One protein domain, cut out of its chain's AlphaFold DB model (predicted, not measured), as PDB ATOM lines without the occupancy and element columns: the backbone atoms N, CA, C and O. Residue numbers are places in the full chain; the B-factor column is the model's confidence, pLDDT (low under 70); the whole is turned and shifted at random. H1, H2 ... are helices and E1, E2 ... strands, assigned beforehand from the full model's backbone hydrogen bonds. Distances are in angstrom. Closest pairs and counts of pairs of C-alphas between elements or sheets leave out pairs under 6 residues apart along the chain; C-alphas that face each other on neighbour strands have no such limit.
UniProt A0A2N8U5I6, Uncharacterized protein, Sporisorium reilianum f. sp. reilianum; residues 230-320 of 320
ATOM      1  N   ASP A 230      44.345  19.040  31.450       82.31
ATOM      2  CA  ASP A 230      42.925  18.805  31.670       82.31
ATOM      3  C   ASP A 230      42.541  19.335  33.060       82.31
ATOM      4  O   ASP A 230      42.870  18.730  34.083       82.31
ATOM      5  N   LEU A 231      41.878  20.494  33.081       85.81
ATOM      6  CA  LEU A 231      41.447  21.180  34.302       85.81
ATOM      7  C   LEU A 231      40.050  20.747  34.782       85.81
ATOM      8  O   LEU A 231      39.543  21.329  35.736       85.81
ATOM      9  N   THR A 232      39.404  19.759  34.151       83.06
ATOM     10  CA  THR A 232      38.000  19.392  34.448       83.06
ATOM     11  C   THR A 232      37.752  18.998  35.905       83.06
ATOM     12  O   THR A 232      36.665  19.236  36.424       83.06
ATOM     13  N   LEU A 233      38.758  18.427  36.577       83.00
ATOM     14  CA  LEU A 233      38.704  18.041  37.992       83.00
ATOM     15  C   LEU A 233      39.482  19.000  38.909       83.00
ATOM     16  O   LEU A 233      39.649  18.722  40.098       83.00
ATOM     17  N   ALA A 234      40.003  20.108  38.378       86.31
ATOM     18  CA  ALA A 234      40.778  21.057  39.162       86.31
ATOM     19  C   ALA A 234      39.858  21.845  40.108       86.31
ATOM     20  O   ALA A 234      38.982  22.584  39.672       86.31
ATOM     21  N   ALA A 235      40.100  21.733  41.416       87.19
ATOM     22  CA  ALA A 235      39.399  22.534  42.425       87.19
ATOM     23  C   ALA A 235      40.050  23.911  42.660       87.19
ATOM     24  O   ALA A 235      39.435  24.803  43.238       87.19
ATOM     25  N   SER A 236      41.308  24.084  42.245       89.88
ATOM     26  CA  SER A 236      42.053  25.333  42.387       89.88
ATOM     27  C   SER A 236      43.029  25.494  41.230       89.88
ATOM     28  O   SER A 236      43.749  24.559  40.874       89.88
ATOM     29  N   VAL A 237      43.046  26.690  40.646       91.38
ATOM     30  CA  VAL A 237      43.924  27.069  39.539       91.38
ATOM     31  C   VAL A 237      44.457  28.464  39.826       91.38
ATOM     32  O   VAL A 237      43.717  29.348  40.245       91.38
ATOM     33  N   THR A 238      45.750  28.671  39.592       93.25
ATOM     34  CA  THR A 238      46.380  29.989  39.706       93.25
ATOM     35  C   THR A 238      46.896  30.426  38.345       93.25
ATOM     36  O   THR A 238      47.696  29.729  37.724       93.25
ATOM     37  N   LEU A 239      46.467  31.607  37.903       94.06
ATOM     38  CA  LEU A 239      47.028  32.301  36.749       94.06
ATOM     39  C   LEU A 239      48.001  33.375  37.244       94.06
ATOM     40  O   LEU A 239      47.640  34.200  38.079       94.06
ATOM     41  N   ASN A 240      49.222  33.386  36.709       94.75
ATOM     42  CA  ASN A 240      50.219  34.408  37.011       94.75
ATOM     43  C   ASN A 240      50.747  35.027  35.713       94.75
ATOM     44  O   ASN A 240      51.101  34.313  34.775       94.75
ATOM     45  N   TYR A 241      50.801  36.355  35.671       95.25
ATOM     46  CA  TYR A 241      51.352  37.128  34.568       95.25
ATOM     47  C   TYR A 241      51.875  38.475  35.074       95.25
ATOM     48  O   TYR A 241      51.434  38.992  36.099       95.25
ATOM     49  N   SER A 242      52.788  39.072  34.312       94.81
ATOM     50  CA  SER A 242      53.229  40.453  34.517       94.81
ATOM     51  C   SER A 242      52.617  41.344  33.440       94.81
ATOM     52  O   SER A 242      52.628  40.987  32.262       94.81
ATOM     53  N   VAL A 243      52.133  42.523  33.827       95.19
ATOM     54  CA  VAL A 243      51.681  43.568  32.895       95.19
ATOM     55  C   VAL A 243      52.594  44.771  33.026       95.19
ATOM     56  O   VAL A 243      52.958  45.167  34.131       95.19
ATOM     57  N   PHE A 244      52.934  45.372  31.890       95.12
ATOM     58  CA  PHE A 244      53.604  46.660  31.850       95.12
ATOM     59  C   PHE A 244      52.657  47.721  31.289       95.12
ATOM     60  O   PHE A 244      52.242  47.639  30.133       95.12
ATOM     61  N   LEU A 245      52.345  48.723  32.108       94.38
ATOM     62  CA  LEU A 245      51.636  49.931  31.700       94.38
ATOM     63  C   LEU A 245      52.631  51.100  31.796       94.38
ATOM     64  O   LEU A 245      53.159  51.335  32.884       94.38
ATOM     65  N   PRO A 246      52.934  51.807  30.691       93.56
ATOM     66  CA  PRO A 246      53.859  52.939  30.717       93.56
ATOM     67  C   PRO A 246      53.432  54.025  31.711       93.56
ATOM     68  O   PRO A 246      52.243  54.203  31.960       93.56
ATOM     69  N   ALA A 247      54.376  54.832  32.203       93.00
ATOM     70  CA  ALA A 247      54.081  55.916  33.153       93.00
ATOM     71  C   ALA A 247      53.064  56.949  32.621       93.00
ATOM     72  O   ALA A 247      52.380  57.614  33.391       93.00
ATOM     73  N   TYR A 248      52.964  57.074  31.298       93.00
ATOM     74  CA  TYR A 248      52.015  57.944  30.606       93.00
ATOM     75  C   TYR A 248      50.691  57.254  30.236       93.00
ATOM     76  O   TYR A 248      49.921  57.822  29.458       93.00
ATOM     77  N   TYR A 249      50.446  56.025  30.700       94.38
ATOM     78  CA  TYR A 249      49.209  55.303  30.411       94.38
ATOM     79  C   TYR A 249      48.008  56.065  30.982       94.38
ATOM     80  O   TYR A 249      47.973  56.410  32.163       94.38
ATOM     81  N   ASP A 250      47.028  56.347  30.126       94.56
ATOM     82  CA  ASP A 250      45.803  57.035  30.518       94.56
ATOM     83  C   ASP A 250      44.757  55.998  30.932       94.56
ATOM     84  O   ASP A 250      44.179  55.307  30.094       94.56
ATOM     85  N   PHE A 251      44.547  55.858  32.240       95.69
ATOM     86  CA  PHE A 251      43.618  54.872  32.797       95.69
ATOM     87  C   PHE A 251      42.145  55.216  32.546       95.69
ATOM     88  O   PHE A 251      41.297  54.327  32.637       95.69
ATOM     89  N   VAL A 252      41.836  56.485  32.255       95.56
ATOM     90  CA  VAL A 252      40.471  57.000  32.080       95.56
ATOM     91  C   VAL A 252      39.549  56.508  33.216       95.56
ATOM     92  O   VAL A 252      39.797  56.802  34.389       95.56
ATOM     93  N   GLN A 253      38.501  55.741  32.897       94.81
ATOM     94  CA  GLN A 253      37.551  55.166  33.858       94.81
ATOM     95  C   GLN A 253      37.871  53.708  34.224       94.81
ATOM     96  O   GLN A 253      37.314  53.176  35.185       94.81
ATOM     97  N   GLY A 254      38.758  53.050  33.474       95.38
ATOM     98  CA  GLY A 254      39.101  51.651  33.680       95.38
ATOM     99  C   GLY A 254      39.146  50.809  32.409       95.38
ATOM    100  O   GLY A 254      38.971  51.305  31.298       95.38
ATOM    101  N   GLY A 255      39.374  49.512  32.594       95.38
ATOM    102  CA  GLY A 255      39.412  48.505  31.534       95.38
ATOM    103  C   GLY A 255      39.669  47.105  32.090       95.38
ATOM    104  O   GLY A 255      39.759  46.927  33.304       95.38
ATOM    105  N   LYS A 256      39.708  46.089  31.221       95.69
ATOM    106  CA  LYS A 256      39.771  44.670  31.618       95.69
ATOM    107  C   LYS A 256      41.136  44.055  31.326       95.69
ATOM    108  O   LYS A 256      41.753  44.349  30.308       95.69
ATOM    109  N   MET A 257      41.568  43.165  32.210       96.31
ATOM    110  CA  MET A 257      42.794  42.374  32.124       96.31
ATOM    111  C   MET A 257      42.475  40.872  32.068       96.31
ATOM    112  O   MET A 257      41.351  40.468  32.392       96.31
ATOM    113  N   PRO A 258      43.446  40.032  31.655       96.75
ATOM    114  CA  PRO A 258      43.276  38.585  31.622       96.75
ATOM    115  C   PRO A 258      42.876  38.001  32.980       96.75
ATOM    116  O   PRO A 258      43.272  38.494  34.041       96.75
ATOM    117  N   GLY A 259      42.103  36.923  32.931       96.56
ATOM    118  CA  GLY A 259      41.601  36.214  34.098       96.56
ATOM    119  C   GLY A 259      41.250  34.775  33.779       96.56
ATOM    120  O   GLY A 259      41.397  34.334  32.638       96.56
ATOM    121  N   LEU A 260      40.777  34.063  34.796       95.75
ATOM    122  CA  LEU A 260      40.289  32.700  34.643       95.75
ATOM    123  C   LEU A 260      38.805  32.705  34.268       95.75
ATOM    124  O   LEU A 260      38.077  33.663  34.536       95.75
ATOM    125  N   TYR A 261      38.372  31.620  33.644       94.62
ATOM    126  CA  TYR A 261      36.969  31.332  33.383       94.62
ATOM    127  C   TYR A 261      36.724  29.830  33.534       94.62
ATOM    128  O   TYR A 261      37.670  29.038  33.506       94.62
ATOM    129  N   GLY A 262      35.460  29.449  33.674       92.50
ATOM    130  CA  GLY A 262      35.024  28.060  33.629       92.50
ATOM    131  C   GLY A 262      33.548  27.951  33.255       92.50
ATOM    132  O   GLY A 262      32.823  28.944  33.284       92.50
ATOM    133  N   GLY A 263      33.116  26.743  32.897       91.31
ATOM    134  CA  GLY A 263      31.806  26.527  32.279       91.31
ATOM    135  C   GLY A 263      31.805  26.957  30.812       91.31
ATOM    136  O   GLY A 263      32.790  26.728  30.107       91.31
ATOM    137  N   THR A 264      30.707  27.549  30.345       91.94
ATOM    138  CA  THR A 264      30.603  28.060  28.970       91.94
ATOM    139  C   THR A 264      31.411  29.350  28.766       91.94
ATOM    140  O   THR A 264      31.676  30.124  29.691       91.94
ATOM    141  N   GLU A 265      31.847  29.587  27.528       93.12
ATOM    142  CA  GLU A 265      32.447  30.865  27.142       93.12
ATOM    143  C   GLU A 265      31.395  31.987  27.135       93.12
ATOM    144  O   GLU A 265      30.197  31.757  27.003       93.12
ATOM    145  N   GLY A 266      31.844  33.239  27.223       91.38
ATOM    146  CA  GLY A 266      30.963  34.409  27.148       91.38
ATOM    147  C   GLY A 266      30.456  34.901  28.503       91.38
ATOM    148  O   GLY A 266      29.559  35.740  28.537       91.38
ATOM    149  N   CYS A 267      31.059  34.445  29.606       93.00
ATOM    150  CA  CYS A 267      30.693  34.833  30.968       93.00
ATOM    151  C   CYS A 267      31.066  36.290  31.307       93.00
ATOM    152  O   CYS A 267      32.036  36.585  32.017       93.00
ATOM    153  N   GLY A 268      30.327  37.236  30.734       90.06
ATOM    154  CA  GLY A 268      30.488  38.661  30.954       90.06
ATOM    155  C   GLY A 268      29.489  39.501  30.164       90.06
ATOM    156  O   GLY A 268      28.626  38.981  29.470       90.06
ATOM    157  N   GLY A 269      29.619  40.826  30.253       85.12
ATOM    158  CA  GLY A 269      28.862  41.756  29.406       85.12
ATOM    159  C   GLY A 269      27.355  41.790  29.670       85.12
ATOM    160  O   GLY A 269      26.622  42.206  28.780       85.12
ATOM    161  N   GLY A 270      26.903  41.368  30.852       84.25
ATOM    162  CA  GLY A 270      25.475  41.254  31.171       84.25
ATOM    163  C   GLY A 270      24.975  39.826  31.393       84.25
ATOM    164  O   GLY A 270      23.808  39.637  31.707       84.25
ATOM    165  N   ASN A 271      25.824  38.818  31.176       87.94
ATOM    166  CA  ASN A 271      25.467  37.417  31.397       87.94
ATOM    167  C   ASN A 271      25.190  37.145  32.892       87.94
ATOM    168  O   ASN A 271      25.935  37.624  33.747       87.94
ATOM    169  N   ASP A 272      24.147  36.364  33.188       85.19
ATOM    170  CA  ASP A 272      23.701  36.026  34.552       85.19
ATOM    171  C   ASP A 272      24.594  34.997  35.275       85.19
ATOM    172  O   ASP A 272      24.436  34.758  36.473       85.19
ATOM    173  N   ALA A 273      25.555  34.423  34.549       90.88
ATOM    174  CA  ALA A 273      26.499  33.408  34.988       90.88
ATOM    175  C   ALA A 273      25.824  32.126  35.506       90.88
ATOM    176  O   ALA A 273      26.303  31.499  36.449       90.88
ATOM    177  N   SER A 274      24.715  31.715  34.887       90.44
ATOM    178  CA  SER A 274      23.967  30.510  35.280       90.44
ATOM    179  C   SER A 274      24.723  29.189  35.043       90.44
ATOM    180  O   SER A 274      24.604  28.259  35.849       90.44
ATOM    181  N   ASP A 275      25.534  29.100  33.982       91.75
ATOM    182  CA  ASP A 275      26.308  27.909  33.591       91.75
ATOM    183  C   ASP A 275      27.816  28.174  33.388       91.75
ATOM    184  O   ASP A 275      28.558  27.317  32.892       91.75
ATOM    185  N   CYS A 276      28.288  29.349  33.806       93.69
ATOM    186  CA  CYS A 276      29.665  29.797  33.645       93.69
ATOM    187  C   CYS A 276      30.145  30.629  34.833       93.69
ATOM    188  O   CYS A 276      29.372  31.054  35.688       93.69
ATOM    189  N   TRP A 277      31.446  30.901  34.875       93.88
ATOM    190  CA  TRP A 277      32.015  31.941  35.724       93.88
ATOM    191  C   TRP A 277      33.236  32.581  35.059       93.88
ATOM    192  O   TRP A 277      33.910  31.969  34.230       93.88
ATOM    193  N   SER A 278      33.555  33.820  35.439       96.00
ATOM    194  CA  SER A 278      34.832  34.457  35.107       96.00
ATOM    195  C   SER A 278      35.381  35.271  36.273       96.00
ATOM    196  O   SER A 278      34.634  35.913  37.002       96.00
ATOM    197  N   THR A 279      36.702  35.264  36.444       95.88
ATOM    198  CA  THR A 279      37.436  36.062  37.436       95.88
ATOM    199  C   THR A 279      38.524  36.855  36.726       95.88
ATOM    200  O   THR A 279      39.693  36.469  36.654       95.88
ATOM    201  N   ARG A 280      38.122  37.973  36.121       96.50
ATOM    202  CA  ARG A 280      39.043  38.878  35.426       96.50
ATOM    203  C   ARG A 280      39.585  39.910  36.384       96.50
ATOM    204  O   ARG A 280      38.911  40.299  37.325       96.50
ATOM    205  N   MET A 281      40.781  40.399  36.103       95.94
ATOM    206  CA  MET A 281      41.236  41.631  36.732       95.94
ATOM    207  C   MET A 281      40.706  42.819  35.929       95.94
ATOM    208  O   MET A 281      40.473  42.727  34.719       95.94
ATOM    209  N   ALA A 282      40.513  43.951  36.583       95.81
ATOM    210  CA  ALA A 282      40.221  45.209  35.920       95.81
ATOM    211  C   ALA A 282      41.067  46.322  36.530       95.81
ATOM    212  O   ALA A 282      41.397  46.290  37.714       95.81
ATOM    213  N   TRP A 283      41.431  47.306  35.710       95.81
ATOM    214  CA  TRP A 283      41.956  48.565  36.226       95.81
ATOM    215  C   TRP A 283      40.837  49.592  36.302       95.81
ATOM    216  O   TRP A 283      39.870  49.545  35.537       95.81
ATOM    217  N   ARG A 284      41.015  50.550  37.199       95.25
ATOM    218  CA  ARG A 284      40.169  51.723  37.397       95.25
ATOM    219  C   ARG A 284      41.002  52.991  37.267       95.25
ATOM    220  O   ARG A 284      42.200  52.954  36.970       95.25
ATOM    221  N   THR A 285      40.350  54.133  37.447       95.94
ATOM    222  CA  THR A 285      41.005  55.443  37.435       95.94
ATOM    223  C   THR A 285      42.219  55.459  38.366       95.94
ATOM    224  O   THR A 285      42.189  54.911  39.466       95.94
ATOM    225  N   GLY A 286      43.309  56.075  37.906       95.06
ATOM    226  CA  GLY A 286      44.557  56.154  38.668       95.06
ATOM    227  C   GLY A 286      45.315  54.828  38.802       95.06
ATOM    228  O   GLY A 286      46.266  54.767  39.573       95.06
ATOM    229  N   GLY A 287      44.915  53.779  38.075       94.81
ATOM    230  CA  GLY A 287      45.603  52.487  38.077       94.81
ATOM    231  C   GLY A 287      45.272  51.585  39.259       94.81
ATOM    232  O   GLY A 287      45.960  50.587  39.463       94.81
ATOM    233  N   ALA A 288      44.219  51.899  40.020       95.25
ATOM    234  CA  ALA A 288      43.689  50.977  41.019       95.25
ATOM    235  C   ALA A 288      43.248  49.667  40.346       95.25
ATOM    236  O   ALA A 288      42.632  49.696  39.280       95.25
ATOM    237  N   GLY A 289      43.589  48.533  40.952       94.12
ATOM    238  CA  GLY A 289      43.195  47.208  40.479       94.12
ATOM    239  C   GLY A 289      42.000  46.668  41.255       94.12
ATOM    240  O   GLY A 289      41.857  46.947  42.444       94.12
ATOM    241  N   GLU A 290      41.179  45.864  40.594       94.62
ATOM    242  CA  GLU A 290      40.104  45.094  41.221       94.62
ATOM    243  C   GLU A 290      40.025  43.690  40.614       94.62
ATOM    244  O   GLU A 290      40.375  43.476  39.446       94.62
ATOM    245  N   LEU A 291      39.507  42.754  41.405       94.94
ATOM    246  CA  LEU A 291      38.864  41.568  40.865       94.94
ATOM    247  C   LEU A 291      37.511  42.000  40.289       94.94
ATOM    248  O   LEU A 291      36.774  42.724  40.943       94.94
ATOM    249  N   TYR A 292      37.217  41.560  39.074       95.31
ATOM    250  CA  TYR A 292      35.957  41.787  38.386       95.31
ATOM    251  C   TYR A 292      35.390  40.443  37.940       95.31
ATOM    252  O   TYR A 292      35.844  39.857  36.944       95.31
ATOM    253  N   ALA A 293      34.426  39.943  38.700       94.25
ATOM    254  CA  ALA A 293      33.957  38.576  38.593       94.25
ATOM    255  C   ALA A 293      32.513  38.486  38.092       94.25
ATOM    256  O   ALA A 293      31.651  39.277  38.457       94.25
ATOM    257  N   TYR A 294      32.253  37.493  37.248       94.00
ATOM    258  CA  TYR A 294      30.910  36.992  36.972       94.00
ATOM    259  C   TYR A 294      30.819  35.627  37.635       94.00
ATOM    260  O   TYR A 294      31.556  34.714  37.266       94.00
ATOM    261  N   LEU A 295      29.963  35.513  38.639       90.56
ATOM    262  CA  LEU A 295      29.715  34.289  39.393       90.56
ATOM    263  C   LEU A 295      28.192  34.055  39.406       90.56
ATOM    264  O   LEU A 295      27.458  35.044  39.325       90.56
ATOM    265  N   PRO A 296      27.701  32.810  39.556       86.88
ATOM    266  CA  PRO A 296      26.263  32.527  39.596       86.88
ATOM    267  C   PRO A 296      25.574  33.346  40.692       86.88
ATOM    268  O   PRO A 296      25.846  33.141  41.877       86.88
ATOM    269  N   GLN A 297      24.763  34.336  40.314       78.38
ATOM    270  CA  GLN A 297      24.247  35.338  41.258       78.38
ATOM    271  C   GLN A 297      23.285  34.730  42.286       78.38
ATOM    272  O   GLN A 297      23.323  35.086  43.462       78.38
ATOM    273  N   ASP A 298      22.477  33.759  41.863       81.62
ATOM    274  CA  ASP A 298      21.494  33.047  42.685       81.62
ATOM    275  C   ASP A 298      22.125  32.180  43.785       81.62
ATOM    276  O   ASP A 298      21.455  31.809  44.749       81.62
ATOM    277  N   ARG A 299      23.422  31.869  43.667       84.25
ATOM    278  CA  ARG A 299      24.155  31.029  44.626       84.25
ATOM    279  C   ARG A 299      25.084  31.808  45.551       84.25
ATOM    280  O   ARG A 299      25.797  31.199  46.348       84.25
ATOM    281  N   GLN A 300      25.120  33.134  45.442       82.00
ATOM    282  CA  GLN A 300      26.021  33.964  46.233       82.00
ATOM    283  C   GLN A 300      25.393  34.415  47.548       82.00
ATOM    284  O   GLN A 300      24.249  34.855  47.604       82.00
ATOM    285  N   ASN A 301      26.198  34.406  48.611       89.06
ATOM    286  CA  ASN A 301      25.877  35.137  49.831       89.06
ATOM    287  C   ASN A 301      26.335  36.594  49.671       89.06
ATOM    288  O   ASN A 301      27.478  36.933  49.978       89.06
ATOM    289  N   THR A 302      25.440  37.448  49.172       87.00
ATOM    290  CA  THR A 302      25.719  38.869  48.908       87.00
ATOM    291  C   THR A 302      26.219  39.607  50.148       87.00
ATOM    292  O   THR A 302      27.132  40.420  50.039       87.00
ATOM    293  N   THR A 303      25.675  39.301  51.329       89.31
ATOM    294  CA  THR A 303      26.111  39.914  52.592       89.31
ATOM    295  C   THR A 303      27.579  39.608  52.863       89.31
ATOM    296  O   THR A 303      28.370  40.522  53.058       89.31
ATOM    297  N   ALA A 304      27.966  38.332  52.778       90.75
ATOM    298  CA  ALA A 304      29.352  37.930  52.995       90.75
ATOM    299  C   ALA A 304      30.311  38.526  51.951       90.75
ATOM    300  O   ALA A 304      31.452  38.830  52.280       90.75
ATOM    301  N   LEU A 305      29.859  38.703  50.704       88.44
ATOM    302  CA  LEU A 305      30.661  39.342  49.658       88.44
ATOM    303  C   LEU A 305      30.909  40.822  49.944       88.44
ATOM    304  O   LEU A 305      32.035  41.281  49.791       88.44
ATOM    305  N   LEU A 306      29.889  41.562  50.381       91.25
ATOM    306  CA  LEU A 306      30.025  42.983  50.718       91.25
ATOM    307  C   LEU A 306      30.967  43.220  51.909       91.25
ATOM    308  O   LEU A 306      31.603  44.270  51.974       91.25
ATOM    309  N   ASP A 307      31.109  42.230  52.791       93.31
ATOM    310  CA  ASP A 307      32.025  42.276  53.933       93.31
ATOM    311  C   ASP A 307      33.495  42.012  53.551       93.31
ATOM    312  O   ASP A 307      34.387  42.193  54.385       93.31
ATOM    313  N   VAL A 308      33.789  41.602  52.306       90.88
ATOM    314  CA  VAL A 308      35.167  41.346  51.863       90.88
ATOM    315  C   VAL A 308      35.929  42.674  51.715       90.88
ATOM    316  O   VAL A 308      35.584  43.494  50.852       90.88
ATOM    317  N   PRO A 309      36.992  42.901  52.514       91.25
ATOM    318  CA  PRO A 309      37.793  44.116  52.441       91.25
ATOM    319  C   PRO A 309      38.709  44.117  51.202       91.25
ATOM    320  O   PRO A 309      39.017  43.061  50.650       91.25
ATOM    321  N   PRO A 310      39.237  45.284  50.788       91.31
ATOM    322  CA  PRO A 310      39.018  46.609  51.378       91.31
ATOM    323  C   PRO A 310      37.673  47.236  50.992       91.31
ATOM    324  O   PRO A 310      37.225  48.165  51.659       91.31
ATOM    325  N   TYR A 311      37.062  46.758  49.910       91.56
ATOM    326  CA  TYR A 311      35.780  47.215  49.393       91.56
ATOM    327  C   TYR A 311      35.282  46.197  48.369       91.56
ATOM    328  O   TYR A 311      36.043  45.807  47.484       91.56
ATOM    329  N   SER A 312      34.008  45.830  48.467       92.62
ATOM    330  CA  SER A 312      33.320  44.991  47.491       92.62
ATOM    331  C   SER A 312      32.039  45.678  47.044       92.62
ATOM    332  O   SER A 312      31.376  46.363  47.824       92.62
ATOM    333  N   TYR A 313      31.699  45.514  45.772       89.38
ATOM    334  CA  TYR A 313      30.515  46.103  45.164       89.38
ATOM    335  C   TYR A 313      29.773  45.025  44.389       89.38
ATOM    336  O   TYR A 313      30.371  44.306  43.602       89.38
ATOM    337  N   VAL A 314      28.466  44.916  44.605       86.19
ATOM    338  CA  VAL A 314      27.630  43.954  43.886       86.19
ATOM    339  C   VAL A 314      26.745  44.717  42.915       86.19
ATOM    340  O   VAL A 314      26.115  45.712  43.273       86.19
ATOM    341  N   ASN A 315      26.718  44.250  41.671       86.00
ATOM    342  CA  ASN A 315      25.893  44.790  40.604       86.00
ATOM    343  C   ASN A 315      24.887  43.718  40.160       86.00
ATOM    344  O   ASN A 315      25.240  42.546  40.099       86.00
ATOM    345  N   ALA A 316      23.650  44.117  39.860       81.81
ATOM    346  CA  ALA A 316      22.619  43.185  39.397       81.81
ATOM    347  C   ALA A 316      22.837  42.743  37.939       81.81
ATOM    348  O   ALA A 316      22.552  41.604  37.587       81.81
ATOM    349  N   ASP A 317      23.375  43.629  37.101       81.62
ATOM    350  CA  ASP A 317      23.479  43.420  35.655       81.62
ATOM    351  C   ASP A 317      24.896  43.030  35.223       81.62
ATOM    352  O   ASP A 317      25.096  42.350  34.223       81.62
ATOM    353  N   TYR A 318      25.913  43.491  35.945       85.19
ATOM    354  CA  TYR A 318      27.311  43.338  35.562       85.19
ATOM    355  C   TYR A 318      28.113  42.581  36.612       85.19
ATOM    356  O   TYR A 318      27.636  42.267  37.694       85.19
ATOM    357  N   GLY A 319      29.375  42.317  36.276       81.00
ATOM    358  CA  GLY A 319      30.313  41.721  37.211       81.00
ATOM    359  C   GLY A 319      30.444  42.542  38.494       81.00
ATOM    360  O   GLY A 319      30.330  43.775  38.474       81.00
ATOM    361  N   MET A 320      30.687  41.803  39.563       85.06
ATOM    362  CA  MET A 320      31.015  42.245  40.917       85.06
ATOM    363  C   MET A 320      32.500  42.583  41.012       85.06
ATOM    364  O   MET A 320      33.310  41.809  40.444       85.06
TER     365      MET A 320
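What this domain is: This is residues 230 to 320 of the 320 residues of an uncharacterized protein of Sporisorium reilianum f. sp. reilianum (UniProt A0A2N8U5I6). The domain has little regular structure: a strongly twisted antiparallel sheet, ordered E1 - E2 - E3, with long loops round it. Residues 230 to 253 pass outside its E1 edge and fold back into E1; the short helix H1 lies off the sheet, beyond E3. The printed part has 91 residues, 30 in named elements (E1 E2 E3 H1), mostly strand. It is only just compact, close to loose: radius of gyration of the C-alphas 14.4 A, spans 40 by 34 by 23 A.

Where its parts are: E1, residues 254 to 263, begins at C-alpha (39.101, 51.651, 33.680), measures 26.2 A and bends by 63 degrees at residue 258. E2, 276 to 284, measures 24.6 A; E3, 289 to 294, 16.4 A. H1, 302 to 306, ends at C-alpha (30.025, 42.983, 50.718).

How they stand to each other: The strands form a meander, each the antiparallel neighbour of the one before. In hairpin E1 and E2, N 257 and O 281 are 2.8 A apart, within hydrogen-bond range; in hairpin E2 and E3, N 292 and O 280, 2.7 A. H1, its O i to N i+4 pair within range, is not on the sheet.

The domain as a whole: The printed part has no cut. The E1 to E2 link is long, 12 residues. No printed residue is under pLDDT 70.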